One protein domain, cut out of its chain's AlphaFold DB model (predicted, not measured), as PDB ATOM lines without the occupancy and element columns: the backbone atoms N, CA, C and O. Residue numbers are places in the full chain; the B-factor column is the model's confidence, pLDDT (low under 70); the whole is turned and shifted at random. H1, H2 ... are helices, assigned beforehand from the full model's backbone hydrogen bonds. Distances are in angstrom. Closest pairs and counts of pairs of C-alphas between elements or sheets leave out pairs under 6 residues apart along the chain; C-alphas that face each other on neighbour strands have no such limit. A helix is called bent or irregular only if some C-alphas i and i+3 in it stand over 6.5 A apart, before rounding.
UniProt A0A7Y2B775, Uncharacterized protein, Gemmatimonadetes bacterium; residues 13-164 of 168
ATOM      1  N   SER A  13     -17.209 -49.303 -41.818       61.25
ATOM      2  CA  SER A  13     -17.223 -47.883 -41.449       61.25
ATOM      3  C   SER A  13     -16.173 -47.044 -42.180       61.25
ATOM      4  O   SER A  13     -16.458 -45.900 -42.521       61.25
ATOM      5  N   GLU A  14     -14.977 -47.579 -42.457       60.38
ATOM      6  CA  GLU A  14     -13.939 -46.838 -43.193       60.38
ATOM      7  C   GLU A  14     -14.341 -46.639 -44.656       60.38
ATOM      8  O   GLU A  14     -14.158 -45.558 -45.208       60.38
ATOM      9  N   GLU A  15     -14.946 -47.653 -45.278       63.31
ATOM     10  CA  GLU A  15     -15.437 -47.555 -46.653       63.31
ATOM     11  C   GLU A  15     -16.625 -46.589 -46.763       63.31
ATOM     12  O   GLU A  15     -16.636 -45.738 -47.652       63.31
ATOM     13  N   ALA A  16     -17.582 -46.647 -45.826       62.16
ATOM     14  CA  ALA A  16     -18.686 -45.690 -45.765       62.16
ATOM     15  C   ALA A  16     -18.184 -44.246 -45.595       62.16
ATOM     16  O   ALA A  16     -18.633 -43.365 -46.325       62.16
ATOM     17  N   LEU A  17     -17.205 -44.014 -44.713       62.16
ATOM     18  CA  LEU A  17     -16.613 -42.693 -44.483       62.16
ATOM     19  C   LEU A  17     -15.839 -42.176 -45.708       62.16
ATOM     20  O   LEU A  17     -15.948 -41.004 -46.069       62.16
ATOM     21  N   VAL A  18     -15.094 -43.051 -46.392       60.53
ATOM     22  CA  VAL A  18     -14.374 -42.717 -47.634       60.53
ATOM     23  C   VAL A  18     -15.335 -42.393 -48.780       60.53
ATOM     24  O   VAL A  18     -15.001 -41.568 -49.628       60.53
ATOM     25  N   ILE A  19     -16.524 -43.000 -48.816       64.50
ATOM     26  CA  ILE A  19     -17.557 -42.694 -49.818       64.50
ATOM     27  C   ILE A  19     -18.350 -41.433 -49.440       64.50
ATOM     28  O   ILE A  19     -18.683 -40.636 -50.319       64.50
ATOM     29  N   GLU A  20     -18.650 -41.229 -48.155       67.69
ATOM     30  CA  GLU A  20     -19.379 -40.050 -47.679       67.69
ATOM     31  C   GLU A  20     -18.550 -38.781 -47.849       67.69
ATOM     32  O   GLU A  20     -19.094 -37.760 -48.256       67.69
ATOM     33  N   ALA A  21     -17.242 -38.822 -47.577       64.50
ATOM     34  CA  ALA A  21     -16.404 -37.626 -47.571       64.50
ATOM     35  C   ALA A  21     -16.421 -36.844 -48.908       64.50
ATOM     36  O   ALA A  21     -16.636 -35.634 -48.869       64.50
ATOM     37  N   PRO A  22     -16.291 -37.463 -50.097       61.75
ATOM     38  CA  PRO A  22     -16.443 -36.760 -51.372       61.75
ATOM     39  C   PRO A  22     -17.852 -36.208 -51.610       61.75
ATOM     40  O   PRO A  22     -17.989 -35.110 -52.142       61.75
ATOM     41  N   LEU A  23     -18.894 -36.945 -51.207       67.81
ATOM     42  CA  LEU A  23     -20.282 -36.488 -51.322       67.81
ATOM     43  C   LEU A  23     -20.514 -35.264 -50.433       67.81
ATOM     44  O   LEU A  23     -21.042 -34.257 -50.883       67.81
ATOM     45  N   ALA A  24     -20.031 -35.331 -49.197       65.44
ATOM     46  CA  ALA A  24     -20.045 -34.265 -48.214       65.44
ATOM     47  C   ALA A  24     -19.295 -33.008 -48.671       65.44
ATOM     48  O   ALA A  24     -19.779 -31.908 -48.443       65.44
ATOM     49  N   LEU A  25     -18.133 -33.165 -49.308       60.03
ATOM     50  CA  LEU A  25     -17.336 -32.053 -49.835       60.03
ATOM     51  C   LEU A  25     -17.962 -31.402 -51.075       60.03
ATOM     52  O   LEU A  25     -17.655 -30.256 -51.379       60.03
ATOM     53  N   ALA A  26     -18.822 -32.125 -51.791       65.88
ATOM     54  CA  ALA A  26     -19.561 -31.608 -52.938       65.88
ATOM     55  C   ALA A  26     -20.890 -30.932 -52.543       65.88
ATOM     56  O   ALA A  26     -21.632 -30.485 -53.425       65.88
ATOM     57  N   PHE A  27     -21.206 -30.860 -51.241       77.31
ATOM     58  CA  PHE A  27     -22.314 -30.040 -50.769       77.31
ATOM     59  C   PHE A  27     -21.966 -28.558 -50.902       77.31
ATOM     60  O   PHE A  27     -20.878 -28.126 -50.535       77.31
ATOM     61  N   ARG A  28     -22.919 -27.793 -51.426       77.75
ATOM     62  CA  ARG A  28     -22.879 -26.340 -51.438       77.75
ATOM     63  C   ARG A  28     -23.171 -25.823 -50.044       77.75
ATOM     64  O   ARG A  28     -23.972 -26.423 -49.317       77.75
ATOM     65  N   ASP A  29     -22.560 -24.693 -49.721       76.44
ATOM     66  CA  ASP A  29     -22.864 -23.985 -48.490       76.44
ATOM     67  C   ASP A  29     -24.323 -23.512 -48.502       76.44
ATOM     68  O   ASP A  29     -24.945 -23.285 -49.547       76.44
ATOM     69  N   LEU A  30     -24.898 -23.390 -47.309       72.69
ATOM     70  CA  LEU A  30     -26.306 -23.055 -47.121       72.69
ATOM     71  C   LEU A  30     -26.672 -21.715 -47.781       72.69
ATOM     72  O   LEU A  30     -27.746 -21.580 -48.369       72.69
ATOM     73  N   GLU A  31     -25.757 -20.753 -47.718       76.38
ATOM     74  CA  GLU A  31     -25.852 -19.420 -48.309       76.38
ATOM     75  C   GLU A  31     -25.854 -19.451 -49.844       76.38
ATOM     76  O   GLU A  31     -26.409 -18.554 -50.471       76.38
ATOM     77  N   GLU A  32     -25.293 -20.484 -50.473       84.25
ATOM     78  CA  GLU A  32     -25.370 -20.648 -51.930       84.25
ATOM     79  C   GLU A  32     -26.733 -21.198 -52.366       84.25
ATOM     80  O   GLU A  32     -27.174 -20.979 -53.497       84.25
ATOM     81  N   VAL A  33     -27.406 -21.928 -51.476       86.56
ATOM     82  CA  VAL A  33     -28.683 -22.595 -51.758       86.56
ATOM     83  C   VAL A  33     -29.856 -21.679 -51.444       86.56
ATOM     84  O   VAL A  33     -30.821 -21.635 -52.206       86.56
ATOM     85  N   ILE A  34     -29.770 -20.925 -50.348       87.38
ATOM     86  CA  ILE A  34     -30.728 -19.882 -49.985       87.38
ATOM     87  C   ILE A  34     -29.955 -18.564 -49.812       87.38
ATOM     88  O   ILE A  34     -29.599 -18.212 -48.684       87.38
ATOM     89  N   PRO A  35     -29.691 -17.834 -50.912       85.50
ATOM     90  CA  PRO A  35     -28.898 -16.613 -50.872       85.50
ATOM     91  C   PRO A  35     -29.570 -15.500 -50.076       85.50
ATOM     92  O   PRO A  35     -30.789 -15.469 -49.872       85.50
ATOM     93  N   GLU A  36     -28.757 -14.541 -49.646       78.94
ATOM     94  CA  GLU A  36     -29.252 -13.306 -49.053       78.94
ATOM     95  C   GLU A  36     -30.188 -12.584 -50.040       78.94
ATOM     96  O   GLU A  36     -29.899 -12.470 -51.231       78.94
ATOM     97  N   GLY A  37     -31.359 -12.155 -49.561       79.62
ATOM     98  CA  GLY A  37     -32.413 -11.595 -50.415       79.62
ATOM     99  C   GLY A  37     -33.288 -12.626 -51.144       79.62
ATOM    100  O   GLY A  37     -34.158 -12.227 -51.919       79.62
ATOM    101  N   ALA A  38     -33.114 -13.932 -50.893       84.31
ATOM    102  CA  ALA A  38     -34.059 -14.954 -51.344       84.31
ATOM    103  C   ALA A  38     -35.500 -14.639 -50.885       84.31
ATOM    104  O   ALA A  38     -35.685 -13.970 -49.861       84.31
ATOM    105  N   PRO A  39     -36.530 -15.144 -51.597       84.25
ATOM    106  CA  PRO A  39     -37.924 -14.899 -51.248       84.25
ATOM    107  C   PRO A  39     -38.213 -15.162 -49.767       84.25
ATOM    108  O   PRO A  39     -37.723 -16.135 -49.188       84.25
ATOM    109  N   ALA A  40     -39.047 -14.313 -49.165       88.62
ATOM    110  CA  ALA A  40     -39.524 -14.521 -47.799       88.62
ATOM    111  C   ALA A  40     -40.533 -15.681 -47.703       88.62
ATOM    112  O   ALA A  40     -40.780 -16.182 -46.609       88.62
ATOM    113  N   ASP A  41     -41.106 -16.114 -48.833       95.06
ATOM    114  CA  ASP A  41     -42.074 -17.209 -48.876       95.06
ATOM    115  C   ASP A  41     -41.403 -18.547 -48.496       95.06
ATOM    116  O   ASP A  41     -40.554 -19.040 -49.250       95.06
ATOM    117  N   PRO A  42     -41.783 -19.172 -47.365       95.31
ATOM    118  CA  PRO A  42     -41.219 -20.451 -46.933       95.31
ATOM    119  C   PRO A  42     -41.440 -21.579 -47.951       95.31
ATOM    120  O   PRO A  42     -40.622 -22.496 -48.019       95.31
ATOM    121  N   ARG A  43     -42.494 -21.515 -48.781       97.06
ATOM    122  CA  ARG A  43     -42.762 -22.516 -49.829       97.06
ATOM    123  C   ARG A  43     -41.672 -22.495 -50.892       97.06
ATOM    124  O   ARG A  43     -41.157 -23.547 -51.265       97.06
ATOM    125  N   GLU A  44     -41.291 -21.301 -51.343       96.56
ATOM    126  CA  GLU A  44     -40.242 -21.140 -52.351       96.56
ATOM    127  C   GLU A  44     -38.866 -21.470 -51.781       96.56
ATOM    128  O   GLU A  44     -38.098 -22.182 -52.421       96.56
ATOM    129  N   ARG A  45     -38.576 -21.063 -50.540       96.50
ATOM    130  CA  ARG A  45     -37.316 -21.422 -49.871       96.50
ATOM    131  C   ARG A  45     -37.157 -22.937 -49.728       96.50
ATOM    132  O   ARG A  45     -36.095 -23.474 -50.032       96.50
ATOM    133  N   ALA A  46     -38.212 -23.641 -49.310       96.56
ATOM    134  CA  ALA A  46     -38.186 -25.097 -49.194       96.56
ATOM    135  C   ALA A  46     -38.036 -25.776 -50.566       96.56
ATOM    136  O   ALA A  46     -37.316 -26.767 -50.687       96.56
ATOM    137  N   ALA A  47     -38.658 -25.222 -51.610       96.56
ATOM    138  CA  ALA A  47     -38.492 -25.713 -52.973       96.56
ATOM    139  C   ALA A  47     -37.069 -25.508 -53.515       96.56
ATOM    140  O   ALA A  47     -36.556 -26.394 -54.191       96.56
ATOM    141  N   MET A  48     -36.407 -24.391 -53.190       95.56
ATOM    142  CA  MET A  48     -35.001 -24.152 -53.547       95.56
ATOM    143  C   MET A  48     -34.079 -25.205 -52.919       95.56
ATOM    144  O   MET A  48     -33.245 -25.786 -53.615       95.56
ATOM    145  N   VAL A  49     -34.279 -25.509 -51.629       95.62
ATOM    146  CA  VAL A  49     -33.543 -26.583 -50.938       95.62
ATOM    147  C   VAL A  49     -33.825 -27.939 -51.582       95.62
ATOM    148  O   VAL A  49     -32.889 -28.667 -51.905       95.62
ATOM    149  N   GLN A  50     -35.098 -28.262 -51.832       96.25
ATOM    150  CA  GLN A  50     -35.487 -29.524 -52.465       96.25
ATOM    151  C   GLN A  50     -34.854 -29.692 -53.848       96.25
ATOM    152  O   GLN A  50     -34.312 -30.758 -54.135       96.25
ATOM    153  N   ARG A  51     -34.911 -28.653 -54.690       95.19
ATOM    154  CA  ARG A  51     -34.305 -28.648 -56.026       95.19
ATOM    155  C   ARG A  51     -32.827 -28.973 -55.935       95.19
ATOM    156  O   ARG A  51     -32.364 -29.913 -56.571       95.19
ATOM    157  N   TYR A  52     -32.112 -28.234 -55.091       94.69
ATOM    158  CA  TYR A  52     -30.683 -28.422 -54.916       94.69
ATOM    159  C   TYR A  52     -30.333 -29.844 -54.463       94.69
ATOM    160  O   TYR A  52     -29.486 -30.488 -55.078       94.69
ATOM    161  N   LEU A  53     -30.982 -30.342 -53.406       92.88
ATOM    162  CA  LEU A  53     -30.703 -31.676 -52.870       92.88
ATOM    163  C   LEU A  53     -30.978 -32.763 -53.912       92.88
ATOM    164  O   LEU A  53     -30.192 -33.700 -54.054       92.88
ATOM    165  N   PHE A  54     -32.062 -32.616 -54.674       93.44
ATOM    166  CA  PHE A  54     -32.435 -33.573 -55.705       93.44
ATOM    167  C   PHE A  54     -31.469 -33.543 -56.900       93.44
ATOM    168  O   PHE A  54     -31.029 -34.598 -57.355       93.44
ATOM    169  N   GLU A  55     -31.086 -32.357 -57.381       92.25
ATOM    170  CA  GLU A  55     -30.073 -32.189 -58.434       92.25
ATOM    171  C   GLU A  55     -28.715 -32.746 -57.997       92.25
ATOM    172  O   GLU A  55     -28.050 -33.438 -58.768       92.25
ATOM    173  N   HIS A  56     -28.322 -32.500 -56.746       91.31
ATOM    174  CA  HIS A  56     -27.090 -33.031 -56.181       91.31
ATOM    175  C   HIS A  56     -27.113 -34.567 -56.119       91.31
ATOM    176  O   HIS A  56     -26.137 -35.210 -56.518       91.31
ATOM    177  N   ALA A  57     -28.232 -35.161 -55.691       91.50
ATOM    178  CA  ALA A  57     -28.419 -36.609 -55.680       91.50
ATOM    179  C   ALA A  57     -28.394 -37.210 -57.092       91.50
ATOM    180  O   ALA A  57     -27.704 -38.200 -57.323       91.50
ATOM    181  N   ALA A  58     -29.100 -36.597 -58.046       93.00
ATOM    182  CA  ALA A  58     -29.169 -37.064 -59.427       93.00
ATOM    183  C   ALA A  58     -27.822 -36.936 -60.157       93.00
ATOM    184  O   ALA A  58     -27.403 -37.859 -60.854       93.00
ATOM    185  N   GLY A  59     -27.107 -35.825 -59.957       92.19
ATOM    186  CA  GLY A  59     -25.778 -35.601 -60.531       92.19
ATOM    187  C   GLY A  59     -24.710 -36.562 -60.001       92.19
ATOM    188  O   GLY A  59     -23.719 -36.808 -60.684       92.19
ATOM    189  N   ASN A  60     -24.933 -37.143 -58.818       91.25
ATOM    190  CA  ASN A  60     -24.016 -38.067 -58.147       91.25
ATOM    191  C   ASN A  60     -24.662 -39.439 -57.868       91.25
ATOM    192  O   ASN A  60     -24.316 -40.118 -56.896       91.25
ATOM    193  N   GLU A  61     -25.624 -39.864 -58.697       92.56
ATOM    194  CA  GLU A  61     -26.487 -41.019 -58.398       92.56
ATOM    195  C   GLU A  61     -25.681 -42.305 -58.145       92.56
ATOM    196  O   GLU A  61     -25.960 -43.047 -57.203       92.56
ATOM    197  N   ASN A  62     -24.626 -42.552 -58.930       91.69
ATOM    198  CA  ASN A  62     -23.755 -43.717 -58.746       91.69
ATOM    199  C   ASN A  62     -23.030 -43.698 -57.391       91.69
ATOM    200  O   ASN A  62     -22.961 -44.733 -56.719       91.69
ATOM    201  N   GLN A  63     -22.500 -42.542 -56.971       89.12
ATOM    202  CA  GLN A  63     -21.848 -42.430 -55.667       89.12
ATOM    203  C   GLN A  63     -22.869 -42.607 -54.539       89.12
ATOM    204  O   GLN A  63     -22.622 -43.389 -53.625       89.12
ATOM    205  N   PHE A  64     -24.044 -41.978 -54.634       90.19
ATOM    206  CA  PHE A  64     -25.091 -42.113 -53.622       90.19
ATOM    207  C   PHE A  64     -25.659 -43.533 -53.517       90.19
ATOM    208  O   PHE A  64     -25.903 -44.003 -52.409       90.19
ATOM    209  N   ARG A  65     -25.819 -44.263 -54.629       93.62
ATOM    210  CA  ARG A  65     -26.199 -45.689 -54.605       93.62
ATOM    211  C   ARG A  65     -25.132 -46.550 -53.927       93.62
ATOM    212  O   ARG A  65     -25.464 -47.469 -53.180       93.62
ATOM    213  N   THR A  66     -23.858 -46.250 -54.171       89.50
ATOM    214  CA  THR A  66     -22.732 -46.948 -53.527       89.50
ATOM    215  C   THR A  66     -22.700 -46.653 -52.028       89.50
ATOM    216  O   THR A  66     -22.586 -47.574 -51.224       89.50
ATOM    217  N   PHE A  67     -22.904 -45.391 -51.648       86.75
ATOM    218  CA  PHE A  67     -23.012 -44.967 -50.256       86.75
ATOM    219  C   PHE A  67     -24.192 -45.631 -49.539       86.75
ATOM    220  O   PHE A  67     -24.037 -46.197 -48.458       86.75
ATOM    221  N   LEU A  68     -25.371 -45.634 -50.169       90.81
ATOM    222  CA  LEU A  68     -26.562 -46.299 -49.649       90.81
ATOM    223  C   LEU A  68     -26.283 -47.780 -49.381       90.81
ATOM    224  O   LEU A  68     -26.575 -48.251 -48.288       90.81
ATOM    225  N   ARG A  69     -25.655 -48.496 -50.323       91.12
ATOM    226  CA  ARG A  69     -25.258 -49.895 -50.117       91.12
ATOM    227  C   ARG A  69     -24.349 -50.059 -48.899       91.12
ATOM    228  O   ARG A  69     -24.677 -50.855 -48.030       91.12
ATOM    229  N   ALA A  70     -23.264 -49.290 -48.816       87.31
ATOM    230  CA  ALA A  70     -22.315 -49.389 -47.706       87.31
ATOM    231  C   ALA A  70     -22.992 -49.137 -46.346       87.31
ATOM    232  O   ALA A  70     -22.807 -49.905 -45.405       87.31
ATOM    233  N   THR A  71     -23.846 -48.111 -46.258       86.50
ATOM    234  CA  THR A  71     -24.584 -47.810 -45.017       86.50
ATOM    235  C   THR A  71     -25.597 -48.901 -44.650       86.50
ATOM    236  O   THR A  71     -25.758 -49.204 -43.470       86.50
ATOM    237  N   LEU A  72     -26.247 -49.536 -45.632       90.62
ATOM    238  CA  LEU A  72     -27.131 -50.680 -45.387       90.62
ATOM    239  C   LEU A  72     -26.348 -51.905 -44.902       90.62
ATOM    240  O   LEU A  72     -26.760 -52.537 -43.932       90.62
ATOM    241  N   ASP A  73     -25.205 -52.208 -45.520       88.12
ATOM    242  CA  ASP A  73     -24.335 -53.312 -45.098       88.12
ATOM    243  C   ASP A  73     -23.828 -53.098 -43.662       88.12
ATOM    244  O   ASP A  73     -23.851 -54.027 -42.850       88.12
ATOM    245  N   GLN A  74     -23.452 -51.862 -43.308       86.19
ATOM    246  CA  GLN A  74     -23.078 -51.493 -41.940       86.19
ATOM    247  C   GLN A  74     -24.240 -51.685 -40.956       86.19
ATOM    248  O   GLN A  74     -24.045 -52.280 -39.896       86.19
ATOM    249  N   TRP A  75     -25.449 -51.226 -41.298       88.94
ATOM    250  CA  TRP A  75     -26.634 -51.404 -40.450       88.94
ATOM    251  C   TRP A  75     -26.943 -52.887 -40.197       88.94
ATOM    252  O   TRP A  75     -27.201 -53.286 -39.059       88.94
ATOM    253  N   ILE A  76     -26.874 -53.712 -41.249       89.25
ATOM    254  CA  ILE A  76     -27.105 -55.162 -41.179       89.25
ATOM    255  C   ILE A  76     -26.049 -55.828 -40.292       89.25
ATOM    256  O   ILE A  76     -26.397 -56.641 -39.434       89.25
ATOM    257  N   ALA A  77     -24.773 -55.474 -40.462       86.94
ATOM    258  CA  ALA A  77     -23.682 -56.010 -39.651       86.94
ATOM    259  C   ALA A  77     -23.835 -55.654 -38.163       86.94
ATOM    260  O   ALA A  77     -23.578 -56.492 -37.302       86.94
ATOM    261  N   ALA A  78     -24.307 -54.440 -37.871       87.19
ATOM    262  CA  ALA A  78     -24.598 -53.969 -36.521       87.19
ATOM    263  C   ALA A  78     -25.918 -54.518 -35.945       87.19
ATOM    264  O   ALA A  78     -26.217 -54.297 -34.773       87.19
ATOM    265  N   GLN A  79     -26.730 -55.217 -36.750       89.69
ATOM    266  CA  GLN A  79     -28.072 -55.687 -36.378       89.69
ATOM    267  C   GLN A  79     -28.971 -54.558 -35.843       89.69
ATOM    268  O   GLN A  79     -29.771 -54.759 -34.932       89.69
ATOM    269  N   GLY A  80     -28.807 -53.354 -36.393       86.31
ATOM    270  CA  GLY A  80     -29.514 -52.154 -35.950       86.31
ATOM    271  C   GLY A  80     -29.012 -51.526 -34.645       86.31
ATOM    272  O   GLY A  80     -29.543 -50.489 -34.256       86.31
ATOM    273  N   ASN A  81     -27.985 -52.083 -33.995       87.62
ATOM    274  CA  ASN A  81     -27.377 -51.507 -32.794       87.62
ATOM    275  C   ASN A  81     -26.221 -50.578 -33.182       87.62
ATOM    276  O   ASN A  81     -25.080 -51.015 -33.321       87.62
ATOM    277  N   LEU A  82     -26.535 -49.303 -33.399       81.94
ATOM    278  CA  LEU A  82     -25.572 -48.271 -33.774       81.94
ATOM    279  C   LEU A  82     -25.519 -47.191 -32.695       81.94
ATOM    280  O   LEU A  82     -26.564 -46.708 -32.263       81.94
ATOM    281  N   ASP A  83     -24.308 -46.793 -32.314       79.81
ATOM    282  CA  ASP A  83     -24.088 -45.719 -31.337       79.81
ATOM    283  C   ASP A  83     -24.240 -44.321 -31.962       79.81
ATOM    284  O   ASP A  83     -24.538 -43.351 -31.268       79.81
ATOM    285  N   GLU A  84     -24.078 -44.216 -33.287       78.44
ATOM    286  CA  GLU A  84     -24.146 -42.963 -34.043       78.44
ATOM    287  C   GLU A  84     -24.997 -43.108 -35.319       78.44
ATOM    288  O   GLU A  84     -25.106 -44.204 -35.885       78.44
ATOM    289  N   PRO A  85     -25.596 -42.009 -35.821       78.94
ATOM    290  CA  PRO A  85     -26.280 -42.009 -37.109       78.94
ATOM    291  C   PRO A  85     -25.339 -42.381 -38.263       78.94
ATOM    292  O   PRO A  85     -24.237 -41.861 -38.374       78.94
ATOM    293  N   LEU A  86     -25.818 -43.208 -39.198       80.94
ATOM    294  CA  LEU A  86     -25.028 -43.665 -40.358       80.94
ATOM    295  C   LEU A  86     -24.701 -42.579 -41.386       80.94
ATOM    296  O   LEU A  86     -23.955 -42.839 -42.326       80.94
ATOM    297  N   ARG A  87     -25.367 -41.426 -41.309       80.88
ATOM    298  CA  ARG A  87     -25.284 -40.372 -42.324       80.88
ATOM    299  C   ARG A  87     -25.413 -39.011 -41.679       80.88
ATOM    300  O   ARG A  87     -26.259 -38.825 -40.800       80.88
ATOM    301  N   ALA A  88     -24.659 -38.048 -42.194       72.69
ATOM    302  CA  ALA A  88     -24.744 -36.671 -41.744       72.69
ATOM    303  C   ALA A  88     -26.149 -36.059 -41.945       72.69
ATOM    304  O   ALA A  88     -26.829 -36.264 -42.957       72.69
ATOM    305  N   GLY A  89     -26.568 -35.249 -40.971       78.12
ATOM    306  CA  GLY A  89     -27.871 -34.579 -40.925       78.12
ATOM    307  C   GLY A  89     -27.967 -33.257 -41.690       78.12
ATOM    308  O   GLY A  89     -28.943 -32.549 -41.489       78.12
ATOM    309  N   ARG A  90     -27.013 -32.911 -42.574       81.00
ATOM    310  CA  ARG A  90     -26.900 -31.561 -43.186       81.00
ATOM    311  C   ARG A  90     -28.182 -31.045 -43.846       81.00
ATOM    312  O   ARG A  90     -28.469 -29.857 -43.807       81.00
ATOM    313  N   ARG A  91     -28.974 -31.938 -44.450       87.62
ATOM    314  CA  ARG A  91     -30.262 -31.577 -45.069       87.62
ATOM    315  C   ARG A  91     -31.266 -30.993 -44.067       87.62
ATOM    316  O   ARG A  91     -32.094 -30.182 -44.464       87.62
ATOM    317  N   ASN A  92     -31.186 -31.387 -42.796       89.75
ATOM    318  CA  ASN A  92     -32.063 -30.882 -41.744       89.75
ATOM    319  C   ASN A  92     -31.821 -29.381 -41.551       89.75
ATOM    320  O   ASN A  92     -32.762 -28.604 -41.678       89.75
ATOM    321  N   ASP A  93     -30.558 -28.977 -41.401       89.19
ATOM    322  CA  ASP A  93     -30.156 -27.574 -41.228       89.19
ATOM    323  C   ASP A  93     -30.640 -26.698 -42.399       89.19
ATOM    324  O   ASP A  93     -31.116 -25.574 -42.211       89.19
ATOM    325  N   MET A  94     -30.587 -27.232 -43.627       91.88
ATOM    326  CA  MET A  94     -31.068 -26.523 -44.818       91.88
ATOM    327  C   MET A  94     -32.575 -26.265 -44.775       91.88
ATOM    328  O   MET A  94     -33.025 -25.151 -45.059       91.88
ATOM    329  N   TYR A  95     -33.365 -27.274 -44.408       94.50
ATOM    330  CA  TYR A  95     -34.812 -27.111 -44.291       94.50
ATOM    331  C   TYR A  95     -35.208 -26.251 -43.094       94.50
ATOM    332  O   TYR A  95     -36.129 -25.447 -43.217       94.50
ATOM    333  N   GLU A  96     -34.499 -26.335 -41.972       93.44
ATOM    334  CA  GLU A  96     -34.723 -25.446 -40.830       93.44
ATOM    335  C   GLU A  96     -34.516 -23.979 -41.230       93.44
ATOM    336  O   GLU A  96     -35.367 -23.128 -40.953       93.44
ATOM    337  N   ARG A  97     -33.464 -23.680 -42.002       91.69
ATOM    338  CA  ARG A  97     -33.239 -22.341 -42.565       91.69
ATOM    339  C   ARG A  97     -34.306 -21.925 -43.574       91.69
ATOM    340  O   ARG A  97     -34.672 -20.744 -43.633       91.69
ATOM    341  N   ALA A  98     -34.798 -22.857 -44.387       94.56
ATOM    342  CA  ALA A  98     -35.889 -22.590 -45.318       94.56
ATOM    343  C   ALA A  98     -37.179 -22.209 -44.576       94.56
ATOM    344  O   ALA A  98     -37.857 -21.266 -44.985       94.56
ATOM    345  N   LEU A  99     -37.458 -22.891 -43.463       95.50
ATOM    346  CA  LEU A  99     -38.644 -22.720 -42.625       95.50
ATOM    347  C   LEU A  99     -38.531 -21.582 -41.601       95.50
ATOM    348  O   LEU A  99     -39.537 -21.216 -40.998       95.50
ATOM    349  N   ALA A 100     -37.354 -20.984 -41.411       93.50
ATOM    350  CA  ALA A 100     -37.158 -19.885 -40.463       93.50
ATOM    351  C   ALA A 100     -38.222 -18.761 -40.554       93.50
ATOM    352  O   ALA A 100     -38.707 -18.351 -39.502       93.50
ATOM    353  N   PRO A 101     -38.682 -18.308 -41.745       93.50
ATOM    354  CA  PRO A 101     -39.695 -17.248 -41.843       93.50
ATOM    355  C   PRO A 101     -41.082 -17.609 -41.296       93.50
ATOM    356  O   PRO A 101     -41.905 -16.720 -41.095       93.50
ATOM    357  N   VAL A 102     -41.376 -18.898 -41.111       93.88
ATOM    358  CA  VAL A 102     -42.673 -19.378 -40.612       93.88
ATOM    359  C   VAL A 102     -42.578 -19.958 -39.202       93.88
ATOM    360  O   VAL A 102     -43.596 -20.317 -38.625       93.88
ATOM    361  N   ARG A 103     -41.379 -20.026 -38.613       93.81
ATOM    362  CA  ARG A 103     -41.155 -20.684 -37.319       93.81
ATOM    363  C   ARG A 103     -42.092 -20.177 -36.222       93.81
ATOM    364  O   ARG A 103     -42.691 -20.999 -35.537       93.81
ATOM    365  N   ASP A 104     -42.227 -18.860 -36.088       92.56
ATOM    366  CA  ASP A 104     -43.009 -18.226 -35.015       92.56
ATOM    367  C   ASP A 104     -44.529 -18.317 -35.230       92.56
ATOM    368  O   ASP A 104     -45.302 -17.990 -34.337       92.56
ATOM    369  N   ARG A 105     -44.962 -18.764 -36.415       91.62
ATOM    370  CA  ARG A 105     -46.377 -18.978 -36.756       91.62
ATOM    371  C   ARG A 105     -46.846 -20.404 -36.477       91.62
ATOM    372  O   ARG A 105     -48.039 -20.669 -36.541       91.62
ATOM    373  N   LEU A 106     -45.920 -21.332 -36.237       94.62
ATOM    374  CA  LEU A 106     -46.220 -22.745 -36.028       94.62
ATOM    375  C   LEU A 106     -46.028 -23.100 -34.556       94.62
ATOM    376  O   LEU A 106     -45.019 -22.734 -33.950       94.62
ATOM    377  N   ASP A 107     -46.968 -23.867 -34.002       94.44
ATOM    378  CA  ASP A 107     -46.738 -24.539 -32.728       94.44
ATOM    379  C   ASP A 107     -45.584 -25.555 -32.840       94.44
ATOM    380  O   ASP A 107     -45.188 -25.980 -33.934       94.44
ATOM    381  N   ASP A 108     -45.017 -25.928 -31.692       94.19
ATOM    382  CA  ASP A 108     -43.818 -26.767 -31.639       94.19
ATOM    383  C   ASP A 108     -44.042 -28.160 -32.237       94.19
ATOM    384  O   ASP A 108     -43.141 -28.702 -32.876       94.19
ATOM    385  N   GLU A 109     -45.237 -28.734 -32.082       94.69
ATOM    386  CA  GLU A 109     -45.557 -30.061 -32.614       94.69
ATOM    387  C   GLU A 109     -45.646 -30.035 -34.145       94.69
ATOM    388  O   GLU A 109     -45.103 -30.900 -34.838       94.69
ATOM    389  N   THR A 110     -46.295 -29.016 -34.692       95.75
ATOM    390  CA  THR A 110     -46.436 -28.795 -36.128       95.75
ATOM    391  C   THR A 110     -45.083 -28.497 -36.766       95.75
ATOM    392  O   THR A 110     -44.750 -29.078 -37.806       95.75
ATOM    393  N   TYR A 111     -44.269 -27.652 -36.126       96.38
ATOM    394  CA  TYR A 111     -42.907 -27.377 -36.579       96.38
ATOM    395  C   TYR A 111     -42.034 -28.642 -36.552       96.38
ATOM    396  O   TYR A 111     -41.325 -28.926 -37.523       96.38
ATOM    397  N   ASP A 112     -42.126 -29.448 -35.488       95.25
ATOM    398  CA  ASP A 112     -41.392 -30.708 -35.372       95.25
ATOM    399  C   ASP A 112     -41.781 -31.717 -36.463       95.25
ATOM    400  O   ASP A 112     -40.925 -32.376 -37.060       95.25
ATOM    401  N   ARG A 113     -43.066 -31.798 -36.813       95.75
ATOM    402  CA  ARG A 113     -43.525 -32.672 -37.899       95.75
ATOM    403  C   ARG A 113     -42.959 -32.244 -39.249       95.75
ATOM    404  O   ARG A 113     -42.410 -33.080 -39.969       95.75
ATOM    405  N   ILE A 114     -43.063 -30.962 -39.610       96.44
ATOM    406  CA  ILE A 114     -42.616 -30.508 -40.935       96.44
ATOM    407  C   ILE A 114     -41.090 -30.550 -41.083       96.44
ATOM    408  O   ILE A 114     -40.604 -30.963 -42.141       96.44
ATOM    409  N   ARG A 115     -40.324 -30.212 -40.031       94.50
ATOM    410  CA  ARG A 115     -38.850 -30.254 -40.083       94.50
ATOM    411  C   ARG A 115     -38.310 -31.668 -40.309       94.50
ATOM    412  O   ARG A 115     -37.252 -31.812 -40.908       94.50
ATOM    413  N   HIS A 116     -39.036 -32.708 -39.886       93.12
ATOM    414  CA  HIS A 116     -38.671 -34.103 -40.154       93.12
ATOM    415  C   HIS A 116     -39.276 -34.656 -41.447       93.12
ATOM    416  O   HIS A 116     -38.678 -35.534 -42.066       93.12
ATOM    417  N   ALA A 117     -40.432 -34.149 -41.883       95.56
ATOM    418  CA  ALA A 117     -41.073 -34.603 -43.113       95.56
ATOM    419  C   ALA A 117     -40.290 -34.191 -44.370       95.56
ATOM    420  O   ALA A 117     -40.110 -35.004 -45.276       95.56
ATOM    421  N   LEU A 118     -39.784 -32.954 -44.425       95.75
ATOM    422  CA  LEU A 118     -39.081 -32.446 -45.610       95.75
ATOM    423  C   LEU A 118     -37.795 -33.232 -45.948       95.75
ATOM    424  O   LEU A 118     -37.661 -33.663 -47.093       95.75
ATOM    425  N   PRO A 119     -36.891 -33.537 -44.993       92.00
ATOM    426  CA  PRO A 119     -35.707 -34.360 -45.254       92.00
ATOM    427  C   PRO A 119     -35.979 -35.762 -45.814       92.00
ATOM    428  O   PRO A 119     -35.083 -36.354 -46.416       92.00
ATOM    429  N   VAL A 120     -37.169 -36.330 -45.585       90.50
ATOM    430  CA  VAL A 120     -37.564 -37.652 -46.113       90.50
ATOM    431  C   VAL A 120     -37.815 -37.594 -47.623       90.50
ATOM    432  O   VAL A 120     -37.658 -38.593 -48.318       90.50
ATOM    433  N   MET A 121     -38.175 -36.419 -48.142       92.12
ATOM    434  CA  MET A 121     -38.525 -36.179 -49.545       92.12
ATOM    435  C   MET A 121     -37.315 -35.822 -50.427       92.12
ATOM    436  O   MET A 121     -37.430 -35.717 -51.649       92.12
ATOM    437  N   SER A 122     -36.147 -35.625 -49.825       89.62
ATOM    438  CA  SER A 122     -34.945 -35.141 -50.510       89.62
ATOM    439  C   SER A 122     -33.801 -36.156 -50.528       89.62
ATOM    440  O   SER A 122     -32.692 -35.821 -50.937       89.62
ATOM    441  N   GLY A 123     -34.029 -37.364 -50.006       85.50
ATOM    442  CA  GLY A 123     -33.012 -38.408 -49.911       85.50
ATOM    443  C   GLY A 123     -32.745 -39.100 -51.245       85.50
ATOM    444  O   GLY A 123     -33.566 -39.063 -52.167       85.50
ATOM    445  N   ILE A 124     -31.616 -39.813 -51.321       91.12
ATOM    446  CA  ILE A 124     -31.338 -40.723 -52.442       91.12
ATOM    447  C   ILE A 124     -32.476 -41.734 -52.600       91.12
ATOM    448  O   ILE A 124     -32.862 -42.044 -53.717       91.12
ATOM    449  N   GLU A 125     -33.082 -42.184 -51.504       93.62
ATOM    450  CA  GLU A 125     -34.231 -43.086 -51.502       93.62
ATOM    451  C   GLU A 125     -35.404 -42.544 -52.322       93.62
ATOM    452  O   GLU A 125     -36.014 -43.293 -53.084       93.62
ATOM    453  N   SER A 126     -35.697 -41.243 -52.223       94.00
ATOM    454  CA  SER A 126     -36.755 -40.604 -53.009       94.00
ATOM    455  C   SER A 126     -36.428 -40.642 -54.501       94.00
ATOM    456  O   SER A 126     -37.286 -40.997 -55.310       94.00
ATOM    457  N   LEU A 127     -35.175 -40.347 -54.870       94.75
ATOM    458  CA  LEU A 127     -34.705 -40.484 -56.250       94.75
ATOM    459  C   LEU A 127     -34.818 -41.941 -56.726       94.75
ATOM    460  O   LEU A 127     -35.317 -42.179 -57.821       94.75
ATOM    461  N   LEU A 128     -34.433 -42.922 -55.906       96.44
ATOM    462  CA  LEU A 128     -34.545 -44.338 -56.265       96.44
ATOM    463  C   LEU A 128     -35.991 -44.764 -56.500       96.44
ATOM    464  O   LEU A 128     -36.257 -45.447 -57.480       96.44
ATOM    465  N   VAL A 129     -36.944 -44.333 -55.671       97.31
ATOM    466  CA  VAL A 129     -38.367 -44.628 -55.905       97.31
ATOM    467  C   VAL A 129     -38.835 -44.020 -57.230       97.31
ATOM    468  O   VAL A 129     -39.445 -44.713 -58.045       97.31
ATOM    469  N   ILE A 130     -38.500 -42.757 -57.494       96.56
ATOM    470  CA  ILE A 130     -38.824 -42.086 -58.763       96.56
ATOM    471  C   ILE A 130     -38.272 -42.861 -59.969       96.56
ATOM    472  O   ILE A 130     -38.979 -43.041 -60.965       96.56
ATOM    473  N   ARG A 131     -37.014 -43.306 -59.897       95.88
ATOM    474  CA  ARG A 131     -36.303 -43.941 -61.016       95.88
ATOM    475  C   ARG A 131     -36.692 -45.407 -61.177       95.88
ATOM    476  O   ARG A 131     -37.115 -45.814 -62.255       95.88
ATOM    477  N   ASP A 132     -36.573 -46.174 -60.104       97.69
ATOM    478  CA  ASP A 132     -36.598 -47.636 -60.122       97.69
ATOM    479  C   ASP A 132     -38.025 -48.187 -59.979       97.69
ATOM    480  O   ASP A 132     -38.311 -49.273 -60.480       97.69
ATOM    481  N   VAL A 133     -38.931 -47.446 -59.324       97.94
ATOM    482  CA  VAL A 133     -40.329 -47.866 -59.116       97.94
ATOM    483  C   VAL A 133     -41.269 -47.142 -60.073       97.94
ATOM    484  O   VAL A 133     -42.055 -47.780 -60.769       97.94
ATOM    485  N   CYS A 134     -41.197 -45.811 -60.133       97.75
ATOM    486  CA  CYS A 134     -42.089 -45.023 -60.984       97.75
ATOM    487  C   CYS A 134     -41.632 -44.960 -62.452       97.75
ATOM    488  O   CYS A 134     -42.423 -44.566 -63.307       97.75
ATOM    489  N   GLY A 135     -40.382 -45.326 -62.756       97.50
ATOM    490  CA  GLY A 135     -39.842 -45.308 -64.120       97.50
ATOM    491  C   GLY A 135     -39.677 -43.903 -64.713       97.50
ATOM    492  O   GLY A 135     -39.659 -43.751 -65.934       97.50
ATOM    493  N   LEU A 136     -39.597 -42.866 -63.875       98.06
ATOM    494  CA  LEU A 136     -39.537 -41.471 -64.312       98.06
ATOM    495  C   LEU A 136     -38.095 -40.990 -64.532       98.06
ATOM    496  O   LEU A 136     -37.119 -41.566 -64.039       98.06
ATOM    497  N   SER A 137     -37.937 -39.900 -65.289       96.44
ATOM    498  CA  SER A 137     -36.656 -39.193 -65.370       96.44
ATOM    499  C   SER A 137     -36.341 -38.487 -64.048       96.44
ATOM    500  O   SER A 137     -37.247 -38.141 -63.288       96.44
ATOM    501  N   ALA A 138     -35.053 -38.250 -63.776       93.25
ATOM    502  CA  ALA A 138     -34.649 -37.446 -62.622       93.25
ATOM    503  C   ALA A 138     -35.232 -36.025 -62.709       93.25
ATOM    504  O   ALA A 138     -35.785 -35.541 -61.735       93.25
ATOM    505  N   GLU A 139     -35.211 -35.403 -63.889       94.88
ATOM    506  CA  GLU A 139     -35.818 -34.087 -64.125       94.88
ATOM    507  C   GLU A 139     -37.299 -34.057 -63.721       94.88
ATOM    508  O   GLU A 139     -37.699 -33.262 -62.872       94.88
ATOM    509  N   ARG A 140     -38.101 -35.006 -64.226       97.06
ATOM    510  CA  ARG A 140     -39.522 -35.089 -63.874       97.06
ATOM    511  C   ARG A 140     -39.733 -35.403 -62.393       97.06
ATOM    512  O   ARG A 140     -40.679 -34.908 -61.785       97.06
ATOM    513  N   GLY A 141     -38.867 -36.227 -61.812       95.75
ATOM    514  CA  GLY A 141     -38.848 -36.488 -60.377       95.75
ATOM    515  C   GLY A 141     -38.621 -35.226 -59.555       95.75
ATOM    516  O   GLY A 141     -39.379 -34.972 -58.624       95.75
ATOM    517  N   GLY A 142     -37.633 -34.415 -59.934       95.00
ATOM    518  CA  GLY A 142     -37.320 -33.145 -59.286       95.00
ATOM    519  C   GLY A 142     -38.517 -32.199 -59.288       95.00
ATOM    520  O   GLY A 142     -38.911 -31.715 -58.229       95.00
ATOM    521  N   GLU A 143     -39.176 -32.033 -60.441       96.69
ATOM    522  CA  GLU A 143     -40.403 -31.229 -60.560       96.69
ATOM    523  C   GLU A 143     -41.518 -31.708 -59.615       96.69
ATOM    524  O   GLU A 143     -42.179 -30.900 -58.958       96.69
ATOM    525  N   ILE A 144     -41.736 -33.026 -59.535       97.25
ATOM    526  CA  ILE A 144     -42.761 -33.625 -58.668       97.25
ATOM    527  C   ILE A 144     -42.421 -33.397 -57.193       97.25
ATOM    528  O   ILE A 144     -43.299 -33.008 -56.421       97.25
ATOM    529  N   MET A 145     -41.168 -33.619 -56.797       96.50
ATOM    530  CA  MET A 145     -40.751 -33.474 -55.402       96.50
ATOM    531  C   MET A 145     -40.772 -32.013 -54.952       96.50
ATOM    532  O   MET A 145     -41.223 -31.718 -53.847       96.50
ATOM    533  N   GLU A 146     -40.376 -31.084 -55.817       96.81
ATOM    534  CA  GLU A 146     -40.530 -29.653 -55.577       96.81
ATOM    535  C   GLU A 146     -41.989 -29.235 -55.393       96.81
ATOM    536  O   GLU A 146     -42.313 -28.486 -54.469       96.81
ATOM    537  N   TRP A 147     -42.879 -29.703 -56.273       97.69
ATOM    538  CA  TRP A 147     -44.311 -29.459 -56.133       97.69
ATOM    539  C   TRP A 147     -44.822 -30.010 -54.798       97.69
ATOM    540  O   TRP A 147     -45.487 -29.288 -54.055       97.69
ATOM    541  N   ALA A 148     -44.466 -31.246 -54.452       97.81
ATOM    542  CA  ALA A 148     -44.912 -31.890 -53.225       97.81
ATOM    543  C   ALA A 148     -44.435 -31.136 -51.968       97.81
ATOM    544  O   ALA A 148     -45.232 -30.898 -51.062       97.81
ATOM    545  N   VAL A 149     -43.178 -30.675 -51.946       97.69
ATOM    546  CA  VAL A 149     -42.639 -29.842 -50.858       97.69
ATOM    547  C   VAL A 149     -43.398 -28.522 -50.731       97.69
ATOM    548  O   VAL A 149     -43.831 -28.179 -49.628       97.69
ATOM    549  N   ARG A 150     -43.641 -27.805 -51.840       97.75
ATOM    550  CA  ARG A 150     -44.441 -26.565 -51.812       97.75
ATOM    551  C   ARG A 150     -45.828 -26.808 -51.219       97.75
ATOM    552  O   ARG A 150     -46.291 -26.017 -50.401       97.75
ATOM    553  N   ARG A 151     -46.484 -27.904 -51.619       98.25
ATOM    554  CA  ARG A 151     -47.826 -28.266 -51.141       98.25
ATOM    555  C   ARG A 151     -47.843 -28.628 -49.661       98.25
ATOM    556  O   ARG A 151     -48.767 -28.209 -48.974       98.25
ATOM    557  N   LEU A 152     -46.836 -29.347 -49.169       97.81
ATOM    558  CA  LEU A 152     -46.730 -29.681 -47.748       97.81
ATOM    559  C   LEU A 152     -46.540 -28.426 -46.887       97.81
ATOM    560  O   LEU A 152     -47.271 -28.235 -45.921       97.81
ATOM    561  N   VAL A 153     -45.610 -27.542 -47.271       97.56
ATOM    562  CA  VAL A 153     -45.375 -26.276 -46.553       97.56
ATOM    563  C   VAL A 153     -46.627 -25.402 -46.573       97.56
ATOM    564  O   VAL A 153     -47.004 -24.838 -45.551       97.56
ATOM    565  N   GLN A 154     -47.298 -25.315 -47.723       97.25
ATOM    566  CA  GLN A 154     -48.552 -24.582 -47.846       97.25
ATOM    567  C   GLN A 154     -49.630 -25.125 -46.903       97.25
ATOM    568  O   GLN A 154     -50.245 -24.337 -46.196       97.25
ATOM    569  N   ALA A 155     -49.843 -26.443 -46.882       97.00
ATOM    570  CA  ALA A 155     -50.858 -27.057 -46.032       97.00
ATOM    571  C   ALA A 155     -50.595 -26.765 -44.548       97.00
ATOM    572  O   ALA A 155     -51.498 -26.346 -43.839       97.00
ATOM    573  N   VAL A 156     -49.343 -26.886 -44.103       96.25
ATOM    574  CA  VAL A 156     -48.962 -26.591 -42.713       96.25
ATOM    575  C   VAL A 156     -49.236 -25.132 -42.331       96.25
ATOM    576  O   VAL A 156     -49.713 -24.865 -41.233       96.25
ATOM    577  N   ILE A 157     -48.985 -24.191 -43.242       94.56
ATOM    578  CA  ILE A 157     -49.290 -22.770 -43.025       94.56
ATOM    579  C   ILE A 157     -50.795 -22.537 -42.931       94.56
ATOM    580  O   ILE A 157     -51.264 -21.875 -42.013       94.56
ATOM    581  N   GLU A 158     -51.554 -23.092 -43.873       94.56
ATOM    582  CA  GLU A 158     -53.008 -22.947 -43.904       94.56
ATOM    583  C   GLU A 158     -53.671 -23.587 -42.674       94.56
ATOM    584  O   GLU A 158     -54.709 -23.109 -42.225       94.56
ATOM    585  N   ASP A 159     -53.110 -24.675 -42.146       91.75
ATOM    586  CA  ASP A 159     -53.575 -25.329 -40.921       91.75
ATOM    587  C   ASP A 159     -53.321 -24.446 -39.692       91.75
ATOM    588  O   ASP A 159     -54.219 -24.282 -38.867       91.75
ATOM    589  N   ALA A 160     -52.135 -23.834 -39.598       89.81
ATOM    590  CA  ALA A 160     -51.801 -22.897 -38.529       89.81
ATOM    591  C   ALA A 160     -52.718 -21.664 -38.543       89.81
ATOM    592  O   ALA A 160     -53.291 -21.318 -37.512       89.81
ATOM    593  N   ASP A 161     -52.958 -21.084 -39.723       87.88
ATOM    594  CA  ASP A 161     -53.841 -19.922 -39.890       87.88
ATOM    595  C   ASP A 161     -55.308 -20.241 -39.521       87.88
ATOM    596  O   ASP A 161     -56.061 -19.357 -39.117       87.88
ATOM    597  N   ARG A 162     -55.746 -21.506 -39.636       86.44
ATOM    598  CA  ARG A 162     -57.090 -21.942 -39.198       86.44
ATOM    599  C   ARG A 162     -57.191 -22.210 -37.700       86.44
ATOM    600  O   ARG A 162     -58.296 -22.164 -37.161       86.44
ATOM    601  N   ASN A 163     -56.072 -22.537 -37.061       76.94
ATOM    602  CA  ASN A 163     -55.997 -22.834 -35.634       76.94
ATOM    603  C   ASN A 163     -55.688 -21.591 -34.786       76.94
ATOM    604  O   ASN A 163     -55.782 -21.669 -33.561       76.94
ATOM    605  N   GLU A 164     -55.368 -20.448 -35.405       67.12
ATOM    606  CA  GLU A 164     -55.343 -19.161 -34.712       67.12
ATOM    607  C   GLU A 164     -56.748 -18.857 -34.160       67.12
ATOM    608  O   GLU A 164     -57.713 -18.753 -34.928       67.12
TER     609      GLU A 164
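This is residues 13 to 164 of the 168 residues of an uncharacterized protein of Gemmatimonadetes bacterium (UniProt A0A7Y2B775). Four helices, H3, H5, H6 and H8, stand side by side in an up-and-down bundle, each running against the one before it in the chain. At one end of this bundle H7 makes a steep turn between H6 and H8, and H4 turns off about perpendicular to H3 after a tight link, with H1 packed along H4 and running the opposite way. The printed part has 152 residues with eight named helices, H1 to H8 in chain order, and no named strand, and its class is all helix. The whole is compact, with a radius of gyration of the C-alphas of 16.5 A, and spans 49 by 35 by 32 A.

H1 is residues 13 to 25, 17.9 A long, with C-alpha 13 at (-17.223, -47.883, -41.449). H2 is residues 30 to 33. H3 is residues 42 to 59, 25.6 A long, from C-alpha 42 at (-41.219, -20.451, -46.933). H4 is residues 61 to 77, 24.2 A. H5 is residues 90 to 105, 24.1 A, with a kink of 62 degrees near residue 99; it is irregular, C-alphas 101 and 104 being 7.7 A apart. H6 is residues 108 to 120, 19.2 A, and H7 is residues 124 to 133, 13.3 A. H8 is residues 138 to 163, 37.4 A, ending at C-alpha 163 (-55.997, -22.834, -35.634).

H3 and H8 are the hubs, touching four helices each. They touch each other at a shallow tilt of 25 degrees, opposite ways, closest at the C-alphas of Arg 43 and Arg 150, 4.8 A. H3 touches H5 at 10 degrees, a shallow tilt, opposite ways, closest at the C-alphas of Arg 45 and Ala 98, 4.9 A. H5 and H6 form a helical hairpin, closest at the C-alphas of Arg 91 and Pro 119, 6.1 A. H8, with residues 149 to 156 alone, touches H6, closest at the C-alphas of Leu 118 and Val 149, 6.9 A. H7 touches H8 at a steep tilt of 62 degrees, closest at the C-alphas of Ile 130 and Gly 141, 5.8 A. H4, with residues 61 to 68 alone, touches H7, about perpendicular at 75 degrees, closest at the C-alphas of Phe 64 and Ile 124, 6.5 A. H1 touches H4 at a shallow tilt of 31 degrees, opposite ways, closest at the C-alphas of Ala 16 and Ala 70, 5.5 A. H2 and H3 only just touch, with 3 pairs of C-alphas within 8 A, closest at Val 33 and Val 49, 6.3 A. H1 and H3 are apart. Every O i to N i+4 pair is within hydrogen-bond range in H3, H4, H7 and H8; the counts are 7 of 9 in H1, 8 of 12 in H5 and 7 of 9 in H6, and H2 is too short for such a pair.

The two C-alphas farthest apart, those of Glu 14 and Glu 164, are 50.5 A apart. The printed part has no cut. The link from H4 to H5, residues 78 to 89, is long. The mean pLDDT of the printed part is 88.5; residues 13 to 26 and residue 164 are under 70.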